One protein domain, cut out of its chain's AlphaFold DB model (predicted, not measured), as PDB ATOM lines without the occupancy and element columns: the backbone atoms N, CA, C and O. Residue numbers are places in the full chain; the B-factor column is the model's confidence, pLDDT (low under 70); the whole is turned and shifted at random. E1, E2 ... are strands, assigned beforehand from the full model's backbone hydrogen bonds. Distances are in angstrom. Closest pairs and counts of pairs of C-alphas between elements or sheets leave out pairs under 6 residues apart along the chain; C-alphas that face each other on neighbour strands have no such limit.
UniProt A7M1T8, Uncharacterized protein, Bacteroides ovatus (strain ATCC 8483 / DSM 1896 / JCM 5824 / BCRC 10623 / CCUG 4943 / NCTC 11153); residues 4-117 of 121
ATOM      1  N   GLU A   4     -18.291 -33.606  24.423       52.69
ATOM      2  CA  GLU A   4     -17.846 -32.216  24.539       52.69
ATOM      3  C   GLU A   4     -16.412 -32.215  25.076       52.69
ATOM      4  O   GLU A   4     -16.171 -32.635  26.206       52.69
ATOM      5  N   VAL A   5     -15.462 -31.778  24.242       59.66
ATOM      6  CA  VAL A   5     -14.137 -31.336  24.688       59.66
ATOM      7  C   VAL A   5     -14.240 -29.827  24.825       59.66
ATOM      8  O   VAL A   5     -14.206 -29.106  23.829       59.66
ATOM      9  N   HIS A   6     -14.435 -29.348  26.049       63.81
ATOM     10  CA  HIS A   6     -14.425 -27.914  26.314       63.81
ATOM     11  C   HIS A   6     -12.982 -27.440  26.390       63.81
ATOM     12  O   HIS A   6     -12.223 -27.921  27.230       63.81
ATOM     13  N   ILE A   7     -12.610 -26.499  25.525       60.78
ATOM     14  CA  ILE A   7     -11.295 -25.866  25.575       60.78
ATOM     15  C   ILE A   7     -11.411 -24.585  26.390       60.78
ATOM     16  O   ILE A   7     -12.188 -23.690  26.056       60.78
ATOM     17  N   ARG A   8     -10.633 -24.493  27.467       67.00
ATOM     18  CA  ARG A   8     -10.488 -23.259  28.239       67.00
ATOM     19  C   ARG A   8      -9.122 -22.659  27.999       67.00
ATOM     20  O   ARG A   8      -8.126 -23.177  28.492       67.00
ATOM     21  N   GLN A   9      -9.114 -21.534  27.293       56.09
ATOM     22  CA  GLN A   9      -7.943 -20.686  27.136       56.09
ATOM     23  C   GLN A   9      -7.991 -19.576  28.190       56.09
ATOM     24  O   GLN A   9      -9.008 -18.899  28.356       56.09
ATOM     25  N   ARG A  10      -6.907 -19.413  28.947       66.50
ATOM     26  CA  ARG A  10      -6.787 -18.379  29.985       66.50
ATOM     27  C   ARG A  10      -5.836 -17.280  29.517       66.50
ATOM     28  O   ARG A  10      -5.070 -17.468  28.575       66.50
ATOM     29  N   LYS A  11      -5.881 -16.124  30.193       75.69
ATOM     30  CA  LYS A  11      -4.795 -15.139  30.090       75.69
ATOM     31  C   LYS A  11      -3.479 -15.830  30.430       75.69
ATOM     32  O   LYS A  11      -3.464 -16.710  31.293       75.69
ATOM     33  N   ALA A  12      -2.408 -15.417  29.757       82.88
ATOM     34  CA  ALA A  12      -1.095 -15.988  29.992       82.88
ATOM     35  C   ALA A  12      -0.726 -15.878  31.479       82.88
ATOM     36  O   ALA A  12      -0.911 -14.830  32.106       82.88
ATOM     37  N   VAL A  13      -0.241 -16.980  32.042       86.81
ATOM     38  CA  VAL A  13       0.250 -17.034  33.415       86.81
ATOM     39  C   VAL A  13       1.537 -16.204  33.491       86.81
ATOM     40  O   VAL A  13       2.384 -16.339  32.603       86.81
ATOM     41  N   PRO A  14       1.712 -15.348  34.513       90.06
ATOM     42  CA  PRO A  14       2.959 -14.614  34.698       90.06
ATOM     43  C   PRO A  14       4.172 -15.546  34.808       90.06
ATOM     44  O   PRO A  14       4.054 -16.691  35.256       90.06
ATOM     45  N   ALA A  15       5.359 -15.031  34.483       92.50
ATOM     46  CA  ALA A  15       6.612 -15.773  34.634       92.50
ATOM     47  C   ALA A  15       6.828 -16.263  36.077       92.50
ATOM     48  O   ALA A  15       7.274 -17.383  36.288       92.50
ATOM     49  N   ALA A  16       6.389 -15.496  37.083       92.62
ATOM     50  CA  ALA A  16       6.437 -15.896  38.495       92.62
ATOM     51  C   ALA A  16       5.571 -17.130  38.844       92.62
ATOM     52  O   ALA A  16       5.669 -17.654  39.950       92.62
ATOM     53  N   GLY A  17       4.735 -17.607  37.919       90.75
ATOM     54  CA  GLY A  17       3.784 -18.685  38.157       90.75
ATOM     55  C   GLY A  17       2.467 -18.184  38.746       90.75
ATOM     56  O   GLY A  17       2.261 -16.990  38.971       90.75
ATOM     57  N   SER A  18       1.532 -19.109  38.937       88.56
ATOM     58  CA  SER A  18       0.239 -18.840  39.571       88.56
ATOM     59  C   SER A  18      -0.451 -20.150  39.945       88.56
ATOM     60  O   SER A  18      -0.049 -21.229  39.510       88.56
ATOM     61  N   THR A  19      -1.513 -20.055  40.736       86.00
ATOM     62  CA  THR A  19      -2.393 -21.180  41.045       86.00
ATOM     63  C   THR A  19      -3.775 -20.910  40.476       86.00
ATOM     64  O   THR A  19      -4.388 -19.885  40.766       86.00
ATOM     65  N   LEU A  20      -4.278 -21.845  39.675       80.38
ATOM     66  CA  LEU A  20      -5.661 -21.851  39.213       80.38
ATOM     67  C   LEU A  20      -6.479 -22.772  40.113       80.38
ATOM     68  O   LEU A  20      -6.047 -23.882  40.405       80.38
ATOM     69  N   GLN A  21      -7.669 -22.334  40.505       79.50
ATOM     70  CA  GLN A  21      -8.575 -23.088  41.366       79.50
ATOM     71  C   GLN A  21      -9.859 -23.407  40.600       79.50
ATOM     72  O   GLN A  21     -10.506 -22.522  40.044       79.50
ATOM     73  N   LEU A  22     -10.212 -24.686  40.546       76.00
ATOM     74  CA  LEU A  22     -11.443 -25.190  39.949       76.00
ATOM     75  C   LEU A  22     -12.218 -25.904  41.046       76.00
ATOM     76  O   LEU A  22     -11.722 -26.847  41.659       76.00
ATOM     77  N   MET A  23     -13.419 -25.417  41.326       69.69
ATOM     78  CA  MET A  23     -14.231 -25.902  42.430       69.69
ATOM     79  C   MET A  23     -15.702 -25.894  42.029       69.69
ATOM     80  O   MET A  23     -16.138 -24.949  41.368       69.69
ATOM     81  N   PRO A  24     -16.490 -26.877  42.484       60.66
ATOM     82  CA  PRO A  24     -17.935 -26.786  42.450       60.66
ATOM     83  C   PRO A  24     -18.364 -25.747  43.494       60.66
ATOM     84  O   PRO A  24     -18.351 -26.020  44.694       60.66
ATOM     85  N   THR A  25     -18.670 -24.525  43.057       58.84
ATOM     86  CA  THR A  25     -19.133 -23.440  43.935       58.84
ATOM     87  C   THR A  25     -20.549 -23.024  43.549       58.84
ATOM     88  O   THR A  25     -20.916 -23.040  42.378       58.84
ATOM     89  N   GLU A  26     -21.360 -22.604  44.520       53.28
ATOM     90  CA  GLU A  26     -22.608 -21.865  44.247       53.28
ATOM     91  C   GLU A  26     -22.337 -20.376  43.958       53.28
ATOM     92  O   GLU A  26     -23.261 -19.573  43.818       53.28
ATOM     93  N   ASN A  27     -21.058 -19.995  43.877       48.66
ATOM     94  CA  ASN A  27     -20.623 -18.624  43.709       48.66
ATOM     95  C   ASN A  27     -20.897 -18.160  42.272       48.66
ATOM     96  O   ASN A  27     -20.381 -18.715  41.303       48.66
ATOM     97  N   SER A  28     -21.729 -17.132  42.142       47.28
ATOM     98  CA  SER A  28     -22.093 -16.494  40.875       47.28
ATOM     99  C   SER A  28     -21.196 -15.300  40.529       47.28
ATOM    100  O   SER A  28     -21.429 -14.632  39.521       47.28
ATOM    101  N   ASN A  29     -20.172 -15.019  41.346       47.00
ATOM    102  CA  ASN A  29     -19.251 -13.912  41.123       47.00
ATOM    103  C   ASN A  29     -18.296 -14.204  39.951       47.00
ATOM    104  O   ASN A  29     -17.339 -14.968  40.072       47.00
ATOM    105  N   SER A  30     -18.542 -13.541  38.821       42.47
ATOM    106  CA  SER A  30     -17.763 -13.657  37.583       42.47
ATOM    107  C   SER A  30     -16.350 -13.068  37.652       42.47
ATOM    108  O   SER A  30     -15.581 -13.247  36.708       42.47
ATOM    109  N   GLU A  31     -16.009 -12.337  38.719       42.28
ATOM    110  CA  GLU A  31     -14.681 -11.735  38.901       42.28
ATOM    111  C   GLU A  31     -13.669 -12.686  39.549       42.28
ATOM    112  O   GLU A  31     -12.465 -12.426  39.512       42.28
ATOM    113  N   VAL A  32     -14.127 -13.806  40.114       49.91
ATOM    114  CA  VAL A  32     -13.242 -14.784  40.746       49.91
ATOM    115  C   VAL A  32     -12.838 -15.830  39.712       49.91
ATOM    116  O   VAL A  32     -13.648 -16.293  38.914       49.91
ATOM    117  N   TYR A  33     -11.573 -16.249  39.733       52.06
ATOM    118  CA  TYR A  33     -11.020 -17.316  38.888       52.06
ATOM    119  C   TYR A  33     -11.661 -18.703  39.118       52.06
ATOM    120  O   TYR A  33     -11.121 -19.694  38.625       52.06
ATOM    121  N   GLU A  34     -12.789 -18.770  39.818       53.72
ATOM    122  CA  GLU A  34     -13.581 -19.945  40.131       53.72
ATOM    123  C   GLU A  34     -14.414 -20.350  38.930       53.72
ATOM    124  O   GLU A  34     -15.057 -19.530  38.273       53.72
ATOM    125  N   ILE A  35     -14.418 -21.643  38.634       59.66
ATOM    126  CA  ILE A  35     -15.333 -22.149  37.637       59.66
ATOM    127  C   ILE A  35     -15.999 -23.411  38.137       59.66
ATOM    128  O   ILE A  35     -15.310 -24.374  38.469       59.66
ATOM    129  N   ASN A  36     -17.333 -23.375  38.151       65.38
ATOM    130  CA  ASN A  36     -18.196 -24.389  38.734       65.38
ATOM    131  C   ASN A  36     -18.190 -25.688  37.914       65.38
ATOM    132  O   ASN A  36     -19.067 -25.939  37.086       65.38
ATOM    133  N   TYR A  37     -17.160 -26.499  38.133       72.06
ATOM    134  CA  TYR A  37     -17.114 -27.892  37.719       72.06
ATOM    135  C   TYR A  37     -16.842 -28.770  38.925       72.06
ATOM    136  O   TYR A  37     -15.971 -28.465  39.735       72.06
ATOM    137  N   PHE A  38     -17.538 -29.902  38.983       78.81
ATOM    138  CA  PHE A  38     -17.165 -30.990  39.872       78.81
ATOM    139  C   PHE A  38     -16.104 -31.839  39.162       78.81
ATOM    140  O   PHE A  38     -16.425 -32.585  38.232       78.81
ATOM    141  N   CYS A  39     -14.832 -31.670  39.521       85.94
ATOM    142  CA  CYS A  39     -13.732 -32.419  38.915       85.94
ATOM    143  C   CYS A  39     -13.643 -33.829  39.506       85.94
ATOM    144  O   CYS A  39     -13.680 -33.997  40.714       85.94
ATOM    145  N   LEU A  40     -13.515 -34.837  38.646       89.12
ATOM    146  CA  LEU A  40     -13.355 -36.242  39.030       89.12
ATOM    147  C   LEU A  40     -11.895 -36.679  38.933       89.12
ATOM    148  O   LEU A  40     -11.388 -37.393  39.791       89.12
ATOM    149  N   THR A  41     -11.212 -36.255  37.868       91.50
ATOM    150  CA  THR A  41      -9.793 -36.547  37.649       91.50
ATOM    151  C   THR A  41      -9.105 -35.370  36.980       91.50
ATOM    152  O   THR A  41      -9.740 -34.627  36.225       91.50
ATOM    153  N   GLY A  42      -7.797 -35.252  37.185       92.50
ATOM    154  CA  GLY A  42      -6.937 -34.369  36.406       92.50
ATOM    155  C   GLY A  42      -5.667 -35.076  35.956       92.50
ATOM    156  O   GLY A  42      -5.186 -35.965  36.654       92.50
ATOM    157  N   GLU A  43      -5.151 -34.690  34.795       95.62
ATOM    158  CA  GLU A  43      -3.922 -35.216  34.205       95.62
ATOM    159  C   GLU A  43      -3.189 -34.114  33.432       95.62
ATOM    160  O   GLU A  43      -3.776 -33.424  32.597       95.62
ATOM    161  N   VAL A  44      -1.906 -33.936  33.728       95.94
ATOM    162  CA  VAL A  44      -1.008 -33.005  33.039       95.94
ATOM    163  C   VAL A  44      -0.399 -33.708  31.832       95.94
ATOM    164  O   VAL A  44       0.087 -34.834  31.936       95.94
ATOM    165  N   ASP A  45      -0.413 -33.030  30.688       95.38
ATOM    166  CA  ASP A  45       0.252 -33.506  29.481       95.38
ATOM    167  C   ASP A  45       1.767 -33.637  29.684       95.38
ATOM    168  O   ASP A  45       2.381 -32.837  30.393       95.38
ATOM    169  N   GLU A  46       2.380 -34.628  29.031       94.75
ATOM    170  CA  GLU A  46       3.791 -34.987  29.224       94.75
ATOM    171  C   GLU A  46       4.736 -33.786  29.073       94.75
ATOM    172  O   GLU A  46       5.676 -33.621  29.849       94.75
ATOM    173  N   SER A  47       4.425 -32.890  28.132       93.44
ATOM    174  CA  SER A  47       5.197 -31.675  27.849       93.44
ATOM    175  C   SER A  47       5.260 -30.663  29.003       93.44
ATOM    176  O   SER A  47       6.087 -29.747  28.974       93.44
ATOM    177  N   ALA A  48       4.393 -30.800  30.011       94.69
ATOM    178  CA  ALA A  48       4.214 -29.814  31.068       94.69
ATOM    179  C   ALA A  48       4.373 -30.352  32.497       94.69
ATOM    180  O   ALA A  48       4.326 -29.573  33.450       94.69
ATOM    181  N   LYS A  49       4.606 -31.655  32.676       95.00
ATOM    182  CA  LYS A  49       4.730 -32.311  33.995       95.00
ATOM    183  C   LYS A  49       5.846 -31.756  34.882       95.00
ATOM    184  O   LYS A  49       5.763 -31.770  36.113       95.00
ATOM    185  N   ASN A  50       6.896 -31.214  34.272       94.25
ATOM    186  CA  ASN A  50       7.995 -30.586  34.996       94.25
ATOM    187  C   ASN A  50       7.636 -29.206  35.580       94.25
ATOM    188  O   ASN A  50       8.349 -28.746  36.470       94.25
ATOM    189  N   TRP A  51       6.556 -28.551  35.134       95.12
ATOM    190  CA  TRP A  51       6.198 -27.197  35.587       95.12
ATOM    191  C   TRP A  51       4.712 -26.956  35.891       95.12
ATOM    192  O   TRP A  51       4.371 -25.891  36.409       95.12
ATOM    193  N   ILE A  52       3.831 -27.928  35.654       95.31
ATOM    194  CA  ILE A  52       2.436 -27.917  36.105       95.31
ATOM    195  C   ILE A  52       2.224 -29.040  37.118       95.31
ATOM    196  O   ILE A  52       2.627 -30.179  36.893       95.31
ATOM    197  N   ARG A  53       1.568 -28.718  38.234       94.44
ATOM    198  CA  ARG A  53       1.273 -29.649  39.328       94.44
ATOM    199  C   ARG A  53      -0.186 -29.561  39.751       94.44
ATOM    200  O   ARG A  53      -0.740 -28.466  39.846       94.44
ATOM    201  N   LEU A  54      -0.796 -30.706  40.027       92.88
ATOM    202  CA  LEU A  54      -2.188 -30.833  40.446       92.88
ATOM    203  C   LEU A  54      -2.281 -31.117  41.943       92.88
ATOM    204  O   LEU A  54      -1.465 -31.848  42.501       92.88
ATOM    205  N   TYR A  55      -3.300 -30.554  42.583       89.38
ATOM    206  CA  TYR A  55      -3.606 -30.776  43.996       89.38
ATOM    207  C   TYR A  55      -5.114 -30.944  44.159       89.38
ATOM    208  O   TYR A  55      -5.878 -30.205  43.534       89.38
ATOM    209  N   SER A  56      -5.547 -31.885  44.996       85.25
ATOM    210  CA  SER A  56      -6.949 -32.027  45.399       85.25
ATOM    211  C   SER A  56      -7.173 -31.340  46.746       85.25
ATOM    212  O   SER A  56      -6.297 -31.364  47.604       85.25
ATOM    213  N   SER A  57      -8.353 -30.745  46.937       72.62
ATOM    214  CA  SER A  57      -8.856 -30.189  48.208       72.62
ATOM    215  C   SER A  57      -8.064 -29.046  48.876       72.62
ATOM    216  O   SER A  57      -8.562 -27.919  48.974       72.62
ATOM    217  N   VAL A  58      -6.833 -29.300  49.318       65.44
ATOM    218  CA  VAL A  58      -5.948 -28.372  50.032       65.44
ATOM    219  C   VAL A  58      -4.552 -28.533  49.441       65.44
ATOM    220  O   VAL A  58      -4.149 -29.661  49.197       65.44
ATOM    221  N   MET A  59      -3.809 -27.446  49.205       66.69
ATOM    222  CA  MET A  59      -2.369 -27.533  48.919       66.69
ATOM    223  C   MET A  59      -1.611 -27.697  50.241       66.69
ATOM    224  O   MET A  59      -1.472 -26.706  50.959       66.69
ATOM    225  N   PRO A  60      -1.120 -28.894  50.601       67.75
ATOM    226  CA  PRO A  60      -0.262 -29.050  51.768       67.75
ATOM    227  C   PRO A  60       1.103 -28.416  51.473       67.75
ATOM    228  O   PRO A  60       1.606 -28.534  50.355       67.75
ATOM    229  N   GLU A  61       1.723 -27.779  52.468       65.69
ATOM    230  CA  GLU A  61       3.028 -27.111  52.308       65.69
ATOM    231  C   GLU A  61       4.148 -28.071  51.869       65.69
ATOM    232  O   GLU A  61       5.047 -27.673  51.132       65.69
ATOM    233  N   GLU A  62       4.064 -29.348  52.257       63.94
ATOM    234  CA  GLU A  62       5.076 -30.377  51.966       63.94
ATOM    235  C   GLU A  62       4.780 -31.213  50.710       63.94
ATOM    236  O   GLU A  62       5.585 -32.052  50.308       63.94
ATOM    237  N   HIS A  63       3.629 -31.011  50.066       75.56
ATOM    238  CA  HIS A  63       3.241 -31.813  48.912       75.56
ATOM    239  C   HIS A  63       3.783 -31.192  47.622       75.56
ATOM    240  O   HIS A  63       3.513 -30.034  47.305       75.56
ATOM    241  N   THR A  64       4.502 -31.973  46.819       78.88
ATOM    242  CA  THR A  64       5.068 -31.496  45.545       78.88
ATOM    243  C   THR A  64       4.028 -31.388  44.425       78.88
ATOM    244  O   THR A  64       4.270 -30.746  43.400       78.88
ATOM    245  N   GLY A  65       2.843 -31.966  44.636       85.00
ATOM    246  CA  GLY A  65       1.746 -32.014  43.673       85.00
ATOM    247  C   GLY A  65       1.896 -33.165  42.684       85.00
ATOM    248  O   GLY A  65       3.004 -33.624  42.401       85.00
ATOM    249  N   GLU A  66       0.764 -33.587  42.135       91.38
ATOM    250  CA  GLU A  66       0.660 -34.742  41.249       91.38
ATOM    251  C   GLU A  66       0.622 -34.337  39.775       91.38
ATOM    252  O   GLU A  66       0.150 -33.259  39.412       91.38
ATOM    253  N   GLU A  67       1.070 -35.231  38.901       93.88
ATOM    254  CA  GLU A  67       0.842 -35.122  37.453       93.88
ATOM    255  C   GLU A  67      -0.534 -35.673  37.071       93.88
ATOM    256  O   GLU A  67      -1.124 -35.251  36.079       93.88
ATOM    257  N   ARG A  68      -1.062 -36.604  37.874       94.12
ATOM    258  CA  ARG A  68      -2.385 -37.199  37.716       94.12
ATOM    259  C   ARG A  68      -3.033 -37.409  39.076       94.12
ATOM    260  O   ARG A  68      -2.409 -37.952  39.975       94.12
ATOM    261  N   ILE A  69      -4.301 -37.034  39.209       92.12
ATOM    262  CA  ILE A  69      -5.015 -37.110  40.484       92.12
ATOM    263  C   ILE A  69      -6.461 -37.567  40.303       92.12
ATOM    264  O   ILE A  69      -7.106 -37.255  39.297       92.12
ATOM    265  N   ILE A  70      -6.965 -38.304  41.292       90.19
ATOM    266  CA  ILE A  70      -8.392 -38.577  41.484       90.19
ATOM    267  C   ILE A  70      -8.894 -37.579  42.525       90.19
ATOM    268  O   ILE A  70      -8.267 -37.392  43.565       90.19
ATOM    269  N   VAL A  71      -9.994 -36.900  42.219       86.88
ATOM    270  CA  VAL A  71     -10.501 -35.771  42.996       86.88
ATOM    271  C   VAL A  71     -11.800 -36.189  43.676       86.88
ATOM    272  O   VAL A  71     -12.829 -36.344  43.022       86.88
ATOM    273  N   GLU A  72     -11.747 -36.397  44.988       82.75
ATOM    274  CA  GLU A  72     -12.890 -36.905  45.757       82.75
ATOM    275  C   GLU A  72     -13.916 -35.813  46.089       82.75
ATOM    276  O   GLU A  72     -15.120 -36.051  46.043       82.75
ATOM    277  N   ASP A  73     -13.456 -34.597  46.386       80.06
ATOM    278  CA  ASP A  73     -14.302 -33.479  46.830       80.06
ATOM    279  C   ASP A  73     -14.726 -32.532  45.691       80.06
ATOM    280  O   ASP A  73     -15.321 -31.478  45.925       80.06
ATOM    281  N   GLY A  74     -14.409 -32.899  44.449       82.56
ATOM    282  CA  GLY A  74     -14.689 -32.104  43.259       82.56
ATOM    283  C   GLY A  74     -13.725 -30.941  43.011       82.56
ATOM    284  O   GLY A  74     -13.841 -30.298  41.965       82.56
ATOM    285  N   LYS A  75     -12.792 -30.647  43.928       84.88
ATOM    286  CA  LYS A  75     -11.939 -29.451  43.899       84.88
ATOM    287  C   LYS A  75     -10.530 -29.783  43.437       84.88
ATOM    288  O   LYS A  75      -9.851 -30.622  44.024       84.88
ATOM    289  N   ILE A  76     -10.050 -29.063  42.428       87.19
ATOM    290  CA  ILE A  76      -8.685 -29.211  41.928       87.19
ATOM    291  C   ILE A  76      -7.987 -27.858  41.820       87.19
ATOM    292  O   ILE A  76      -8.560 -26.868  41.361       87.19
ATOM    293  N   TYR A  77      -6.719 -27.836  42.211       87.12
ATOM    294  CA  TYR A  77      -5.823 -26.716  41.978       87.12
ATOM    295  C   TYR A  77      -4.778 -27.108  40.945       87.12
ATOM    296  O   TYR A  77      -4.175 -28.177  41.033       87.12
ATOM    297  N   ILE A  78      -4.546 -26.220  39.986       89.69
ATOM    298  CA  ILE A  78      -3.506 -26.343  38.970       89.69
ATOM    299  C   ILE A  78      -2.445 -25.298  39.299       89.69
ATOM    300  O   ILE A  78      -2.636 -24.103  39.067       89.69
ATOM    301  N   LYS A  79      -1.336 -25.751  39.876       91.56
ATOM    302  CA  LYS A  79      -0.176 -24.924  40.197       91.56
ATOM    303  C   LYS A  79       0.746 -24.869  38.992       91.56
ATOM    304  O   LYS A  79       1.215 -25.901  38.519       91.56
ATOM    305  N   VAL A  80       1.028 -23.662  38.530       92.62
ATOM    306  CA  VAL A  80       2.002 -23.378  37.480       92.62
ATOM    307  C   VAL A  80       3.255 -22.840  38.155       92.62
ATOM    308  O   VAL A  80       3.219 -21.774  38.772       92.62
ATOM    309  N   LEU A  81       4.347 -23.599  38.076       94.69
ATOM    310  CA  LEU A  81       5.637 -23.226  38.650       94.69
ATOM    311  C   LEU A  81       6.257 -22.047  37.880       94.69
ATOM    312  O   LEU A  81       5.919 -21.840  36.710       94.69
ATOM    313  N   PRO A  82       7.172 -21.273  38.495       95.50
ATOM    314  CA  PRO A  82       7.851 -20.181  37.811       95.50
ATOM    315  C   PRO A  82       8.527 -20.624  36.506       95.50
ATOM    316  O   PRO A  82       9.051 -21.739  36.401       95.50
ATOM    317  N   ASN A  83       8.492 -19.755  35.502       96.50
ATOM    318  CA  ASN A  83       9.270 -19.874  34.281       96.50
ATOM    319  C   ASN A  83      10.485 -18.955  34.401       96.50
ATOM    320  O   ASN A  83      10.327 -17.740  34.464       96.50
ATOM    321  N   ILE A  84      11.668 -19.554  34.480       94.88
ATOM    322  CA  ILE A  84      12.948 -18.836  34.555       94.88
ATOM    323  C   ILE A  84      13.561 -18.604  33.169       94.88
ATOM    324  O   ILE A  84      14.580 -17.933  33.049       94.88
ATOM    325  N   GLU A  85      12.953 -19.181  32.131       95.62
ATOM    326  CA  GLU A  85      13.380 -19.017  30.747       95.62
ATOM    327  C   GLU A  85      12.781 -17.735  30.155       95.62
ATOM    328  O   GLU A  85      11.683 -17.315  30.532       95.62
ATOM    329  N   ALA A  86      13.478 -17.132  29.189       94.81
ATOM    330  CA  ALA A  86      13.008 -15.932  28.484       94.81
ATOM    331  C   ALA A  86      11.816 -16.223  27.554       94.81
ATOM    332  O   ALA A  86      10.976 -15.358  27.297       94.81
ATOM    333  N   ASP A  87      11.722 -17.456  27.054       97.12
ATOM    334  CA  ASP A  87      10.662 -17.857  26.141       97.12
ATOM    335  C   ASP A  87       9.385 -18.258  26.886       97.12
ATOM    336  O   ASP A  87       9.397 -18.870  27.958       97.12
ATOM    337  N   SER A  88       8.244 -17.938  26.272       95.69
ATOM    338  CA  SER A  88       6.946 -18.416  26.748       95.69
ATOM    339  C   SER A  88       6.797 -19.916  26.493       95.69
ATOM    340  O   SER A  88       7.226 -20.428  25.459       95.69
ATOM    341  N   ARG A  89       6.114 -20.617  27.399       95.81
ATOM    342  CA  ARG A  89       5.858 -22.061  27.298       95.81
ATOM    343  C   ARG A  89       4.372 -22.381  27.349       95.81
ATOM    344  O   ARG A  89       3.575 -21.616  27.893       95.81
ATOM    345  N   ASN A  90       4.003 -23.515  26.763       94.88
ATOM    346  CA  ASN A  90       2.622 -23.980  26.690       94.88
ATOM    347  C   ASN A  90       2.508 -25.385  27.270       94.88
ATOM    348  O   ASN A  90       3.388 -26.213  27.059       94.88
ATOM    349  N   GLY A  91       1.423 -25.637  27.992       93.19
ATOM    350  CA  GLY A  91       1.119 -26.919  28.606       93.19
ATOM    351  C   GLY A  91      -0.373 -27.192  28.569       93.19
ATOM    352  O   GLY A  91      -1.183 -26.269  28.480       93.19
ATOM    353  N   ILE A  92      -0.737 -28.468  28.626       93.44
ATOM    354  CA  ILE A  92      -2.131 -28.898  28.586       93.44
ATOM    355  C   ILE A  92      -2.459 -29.640  29.877       93.44
ATOM    356  O   ILE A  92      -1.681 -30.467  30.347       93.44
ATOM    357  N   VAL A  93      -3.635 -29.361  30.433       92.56
ATOM    358  CA  VAL A  93      -4.222 -30.150  31.521       92.56
ATOM    359  C   VAL A  93      -5.560 -30.706  31.062       92.56
ATOM    360  O   VAL A  93      -6.443 -29.961  30.634       92.56
ATOM    361  N   HIS A  94      -5.714 -32.019  31.167       92.62
ATOM    362  CA  HIS A  94      -6.952 -32.728  30.893       92.62
ATOM    363  C   HIS A  94      -7.699 -32.969  32.197       92.62
ATOM    364  O   HIS A  94      -7.148 -33.519  33.147       92.62
ATOM    365  N   LEU A  95      -8.970 -32.584  32.237       89.31
ATOM    366  CA  LEU A  95      -9.848 -32.850  33.367       89.31
ATOM    367  C   LEU A  95     -11.034 -33.689  32.919       89.31
ATOM    368  O   LEU A  95     -11.649 -33.416  31.887       89.31
ATOM    369  N   THR A  96     -11.402 -34.657  33.750       88.94
ATOM    370  CA  THR A  96     -12.721 -35.283  33.683       88.94
ATOM    371  C   THR A  96     -13.594 -34.599  34.718       88.94
ATOM    372  O   THR A  96     -13.224 -34.515  35.887       88.94
ATOM    373  N   THR A  97     -14.745 -34.091  34.300       82.19
ATOM    374  CA  THR A  97     -15.651 -33.316  35.154       82.19
ATOM    375  C   THR A  97     -17.084 -33.793  34.999       82.19
ATOM    376  O   THR A  97     -17.431 -34.427  34.005       82.19
ATOM    377  N   MET A  98     -17.930 -33.458  35.965       77.25
ATOM    378  CA  MET A  98     -19.376 -33.487  35.789       77.25
ATOM    379  C   MET A  98     -19.876 -32.058  35.608       77.25
ATOM    380  O   MET A  98     -19.653 -31.199  36.467       77.25
ATOM    381  N   ALA A  99     -20.562 -31.798  34.496       63.00
ATOM    382  CA  ALA A  99     -21.302 -30.556  34.337       63.00
ATOM    383  C   ALA A  99     -22.649 -30.681  35.046       63.00
ATOM    384  O   ALA A  99     -23.490 -31.500  34.666       63.00
ATOM    385  N   SER A 100     -22.866 -29.848  36.064       52.97
ATOM    386  CA  SER A 100     -24.198 -29.657  36.628       52.97
ATOM    387  C   SER A 100     -24.979 -28.729  35.702       52.97
ATOM    388  O   SER A 100     -24.806 -27.511  35.715       52.97
ATOM    389  N   SER A 101     -25.837 -29.299  34.858       51.00
ATOM    390  CA  SER A 101     -26.853 -28.507  34.172       51.00
ATOM    391  C   SER A 101     -28.058 -28.358  35.106       51.00
ATOM    392  O   SER A 101     -28.989 -29.160  35.101       51.00
ATOM    393  N   VAL A 102     -28.042 -27.296  35.923       44.78
ATOM    394  CA  VAL A 102     -29.101 -26.953  36.906       44.78
ATOM    395  C   VAL A 102     -30.508 -26.921  36.272       44.78
ATOM    396  O   VAL A 102     -31.513 -27.042  36.961       44.78
ATOM    397  N   LYS A 103     -30.599 -26.794  34.941       43.00
ATOM    398  CA  LYS A 103     -31.856 -26.668  34.193       43.00
ATOM    399  C   LYS A 103     -32.466 -27.977  33.677       43.00
ATOM    400  O   LYS A 103     -33.614 -27.934  33.251       43.00
ATOM    401  N   THR A 104     -31.756 -29.107  33.671       45.00
ATOM    402  CA  THR A 104     -32.277 -30.344  33.040       45.00
ATOM    403  C   THR A 104     -32.167 -31.599  33.902       45.00
ATOM    404  O   THR A 104     -32.735 -32.619  33.525       45.00
ATOM    405  N   GLY A 105     -31.489 -31.552  35.057       45.41
ATOM    406  CA  GLY A 105     -31.359 -32.717  35.946       45.41
ATOM    407  C   GLY A 105     -30.500 -33.849  35.368       45.41
ATOM    408  O   GLY A 105     -30.529 -34.964  35.879       45.41
ATOM    409  N   ILE A 106     -29.740 -33.576  34.302       48.94
ATOM    410  CA  ILE A 106     -28.868 -34.547  33.640       48.94
ATOM    411  C   ILE A 106     -27.420 -34.238  34.031       48.94
ATOM    412  O   ILE A 106     -26.867 -33.201  33.651       48.94
ATOM    413  N   SER A 107     -26.796 -35.148  34.781       56.91
ATOM    414  CA  SER A 107     -25.352 -35.149  35.024       56.91
ATOM    415  C   SER A 107     -24.653 -35.889  33.885       56.91
ATOM    416  O   SER A 107     -24.731 -37.115  33.800       56.91
ATOM    417  N   ASN A 108     -23.963 -35.156  33.013       68.19
ATOM    418  CA  ASN A 108     -23.112 -35.755  31.989       68.19
ATOM    419  C   ASN A 108     -21.642 -35.600  32.379       68.19
ATOM    420  O   ASN A 108     -21.208 -34.521  32.796       68.19
ATOM    421  N   VAL A 109     -20.877 -36.680  32.209       78.06
ATOM    422  CA  VAL A 109     -19.414 -36.632  32.272       78.06
ATOM    423  C   VAL A 109     -18.910 -35.850  31.059       78.06
ATOM    424  O   VAL A 109     -19.301 -36.123  29.922       78.06
ATOM    425  N   GLN A 110     -18.049 -34.869  31.305       78.75
ATOM    426  CA  GLN A 110     -17.431 -34.017  30.298       78.75
ATOM    427  C   GLN A 110     -15.914 -34.048  30.436       78.75
ATOM    428  O   GLN A 110     -15.375 -34.068  31.546       78.75
ATOM    429  N   ARG A 111     -15.222 -33.990  29.295       84.56
ATOM    430  CA  ARG A 111     -13.769 -33.829  29.252       84.56
ATOM    431  C   ARG A 111     -13.438 -32.377  28.947       84.56
ATOM    432  O   ARG A 111     -14.004 -31.768  28.042       84.56
ATOM    433  N   ILE A 112     -12.517 -31.816  29.709       83.12
ATOM    434  CA  ILE A 112     -12.078 -30.434  29.559       83.12
ATOM    435  C   ILE A 112     -10.596 -30.452  29.266       83.12
ATOM    436  O   ILE A 112      -9.828 -31.115  29.959       83.12
ATOM    437  N   LYS A 113     -10.209 -29.701  28.246       87.94
ATOM    438  CA  LYS A 113      -8.821 -29.417  27.925       87.94
ATOM    439  C   LYS A 113      -8.533 -27.981  28.343       87.94
ATOM    440  O   LYS A 113      -9.199 -27.048  27.893       87.94
ATOM    441  N   ILE A 114      -7.560 -27.796  29.220       87.50
ATOM    442  CA  ILE A 114      -7.097 -26.477  29.640       87.50
ATOM    443  C   ILE A 114      -5.769 -26.225  28.951       87.50
ATOM    444  O   ILE A 114      -4.795 -26.924  29.215       87.50
ATOM    445  N   ASP A 115      -5.752 -25.224  28.078       90.00
ATOM    446  CA  ASP A 115      -4.534 -24.736  27.444       90.00
ATOM    447  C   ASP A 115      -3.913 -23.663  28.352       90.00
ATOM    448  O   ASP A 115      -4.499 -22.601  28.596       90.00
ATOM    449  N   VAL A 116      -2.735 -23.971  28.891       90.19
ATOM    450  CA  VAL A 116      -1.967 -23.113  29.793       90.19
ATOM    451  C   VAL A 116      -0.803 -22.514  29.019       90.19
ATOM    452  O   VAL A 116       0.162 -23.205  28.713       90.19
ATOM    453  N   THR A 117      -0.866 -21.215  28.749       93.19
ATOM    454  CA  THR A 117       0.284 -20.437  28.272       93.19
ATOM    455  C   THR A 117       0.906 -19.712  29.456       93.19
ATOM    456  O   THR A 117       0.192 -19.037  30.198       93.19
TER     457      THR A 117
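AT A GLANCE: This is residues 4 to 117 of the 121 residues of an uncharacterized protein of Bacteroides ovatus (strain ATCC 8483 / DSM 1896 / JCM 5824 / BCRC 10623 / CCUG 4943 / NCTC 11153) (UniProt A7M1T8). The domain is a sandwich of two sheets face to face, a larger twisted one of E1, E8, E7, E3 and E5 and a smaller one of E2, E6 and E4; the sheets come close together at E4 and E5 and stand apart at E1 and E2. The long hairpin of E7 and E8 runs along the longest axis. The printed part has 114 residues with eight named strands, E1 to E8 in order along the chain, and no named helix; the class is all strand, though 53 residues, under half, are in named strands. The larger sheet has the order E1, E8, E7, E3, E5 and is mixed; the smaller, E2, E6, E4, is antiparallel. The whole is compact, with a radius of gyration of the C-alphas of 14.2 A, and elongated in outline, spanning 48 by 28 by 26 A.

IN THESE COORDINATES: E1, residues 5 to 9, begins with C-alpha 5 at (-14.137, -31.336, 24.688). E2 is residues 18 to 22, E3 residues 38 to 44 with 17.7 A from first to last C-alpha, E4 residues 52 to 56, E5 residues 68 to 70 and E6 residues 76 to 80. E7, residues 89 to 100, is 32.4 A long, begins with C-alpha 89 at (5.858, -22.061, 27.298) and bends by 60 degrees at residue 96. E8, residues 107 to 117, is 30.3 A long and ends with C-alpha 117 at (0.284, -20.437, 28.272).

HOW THE PARTS SIT: In the larger, twisted sheet, E1 is an edge strand, parallel to E8, with N 113 and O 6 at 2.9 A. E8 and E7 form an antiparallel hairpin, with N 95 and O 112 at 2.8 A. E7 and E3 are antiparallel, with N 94 and O 43 at 2.8 A. E3 and the edge strand E5 are antiparallel, with N 69 and O 42 at 2.9 A. In the smaller sheet E6 is the inner strand, antiparallel to E2, with N 78 and O 20 at 2.8 A, and to E4, with N 77 and O 55 at 2.8 A. Between the sheets, the closest C-alphas of E4 and E5, those of Leu 54 and Ile 69, are 6.9 A apart. E1 and E2 are apart.

THE WHOLE: The C-alphas farthest apart, those of Ala 86 and Gly 105, are 48.0 A apart. The printed part has no cut. The links E2 to E3, 15 residues, and E4 to E5, 11 residues, are long. The mean pLDDT of the printed part is 78.5; residues 4 to 10, 23 to 36, 58 to 62 and 99 to 108 are under 70.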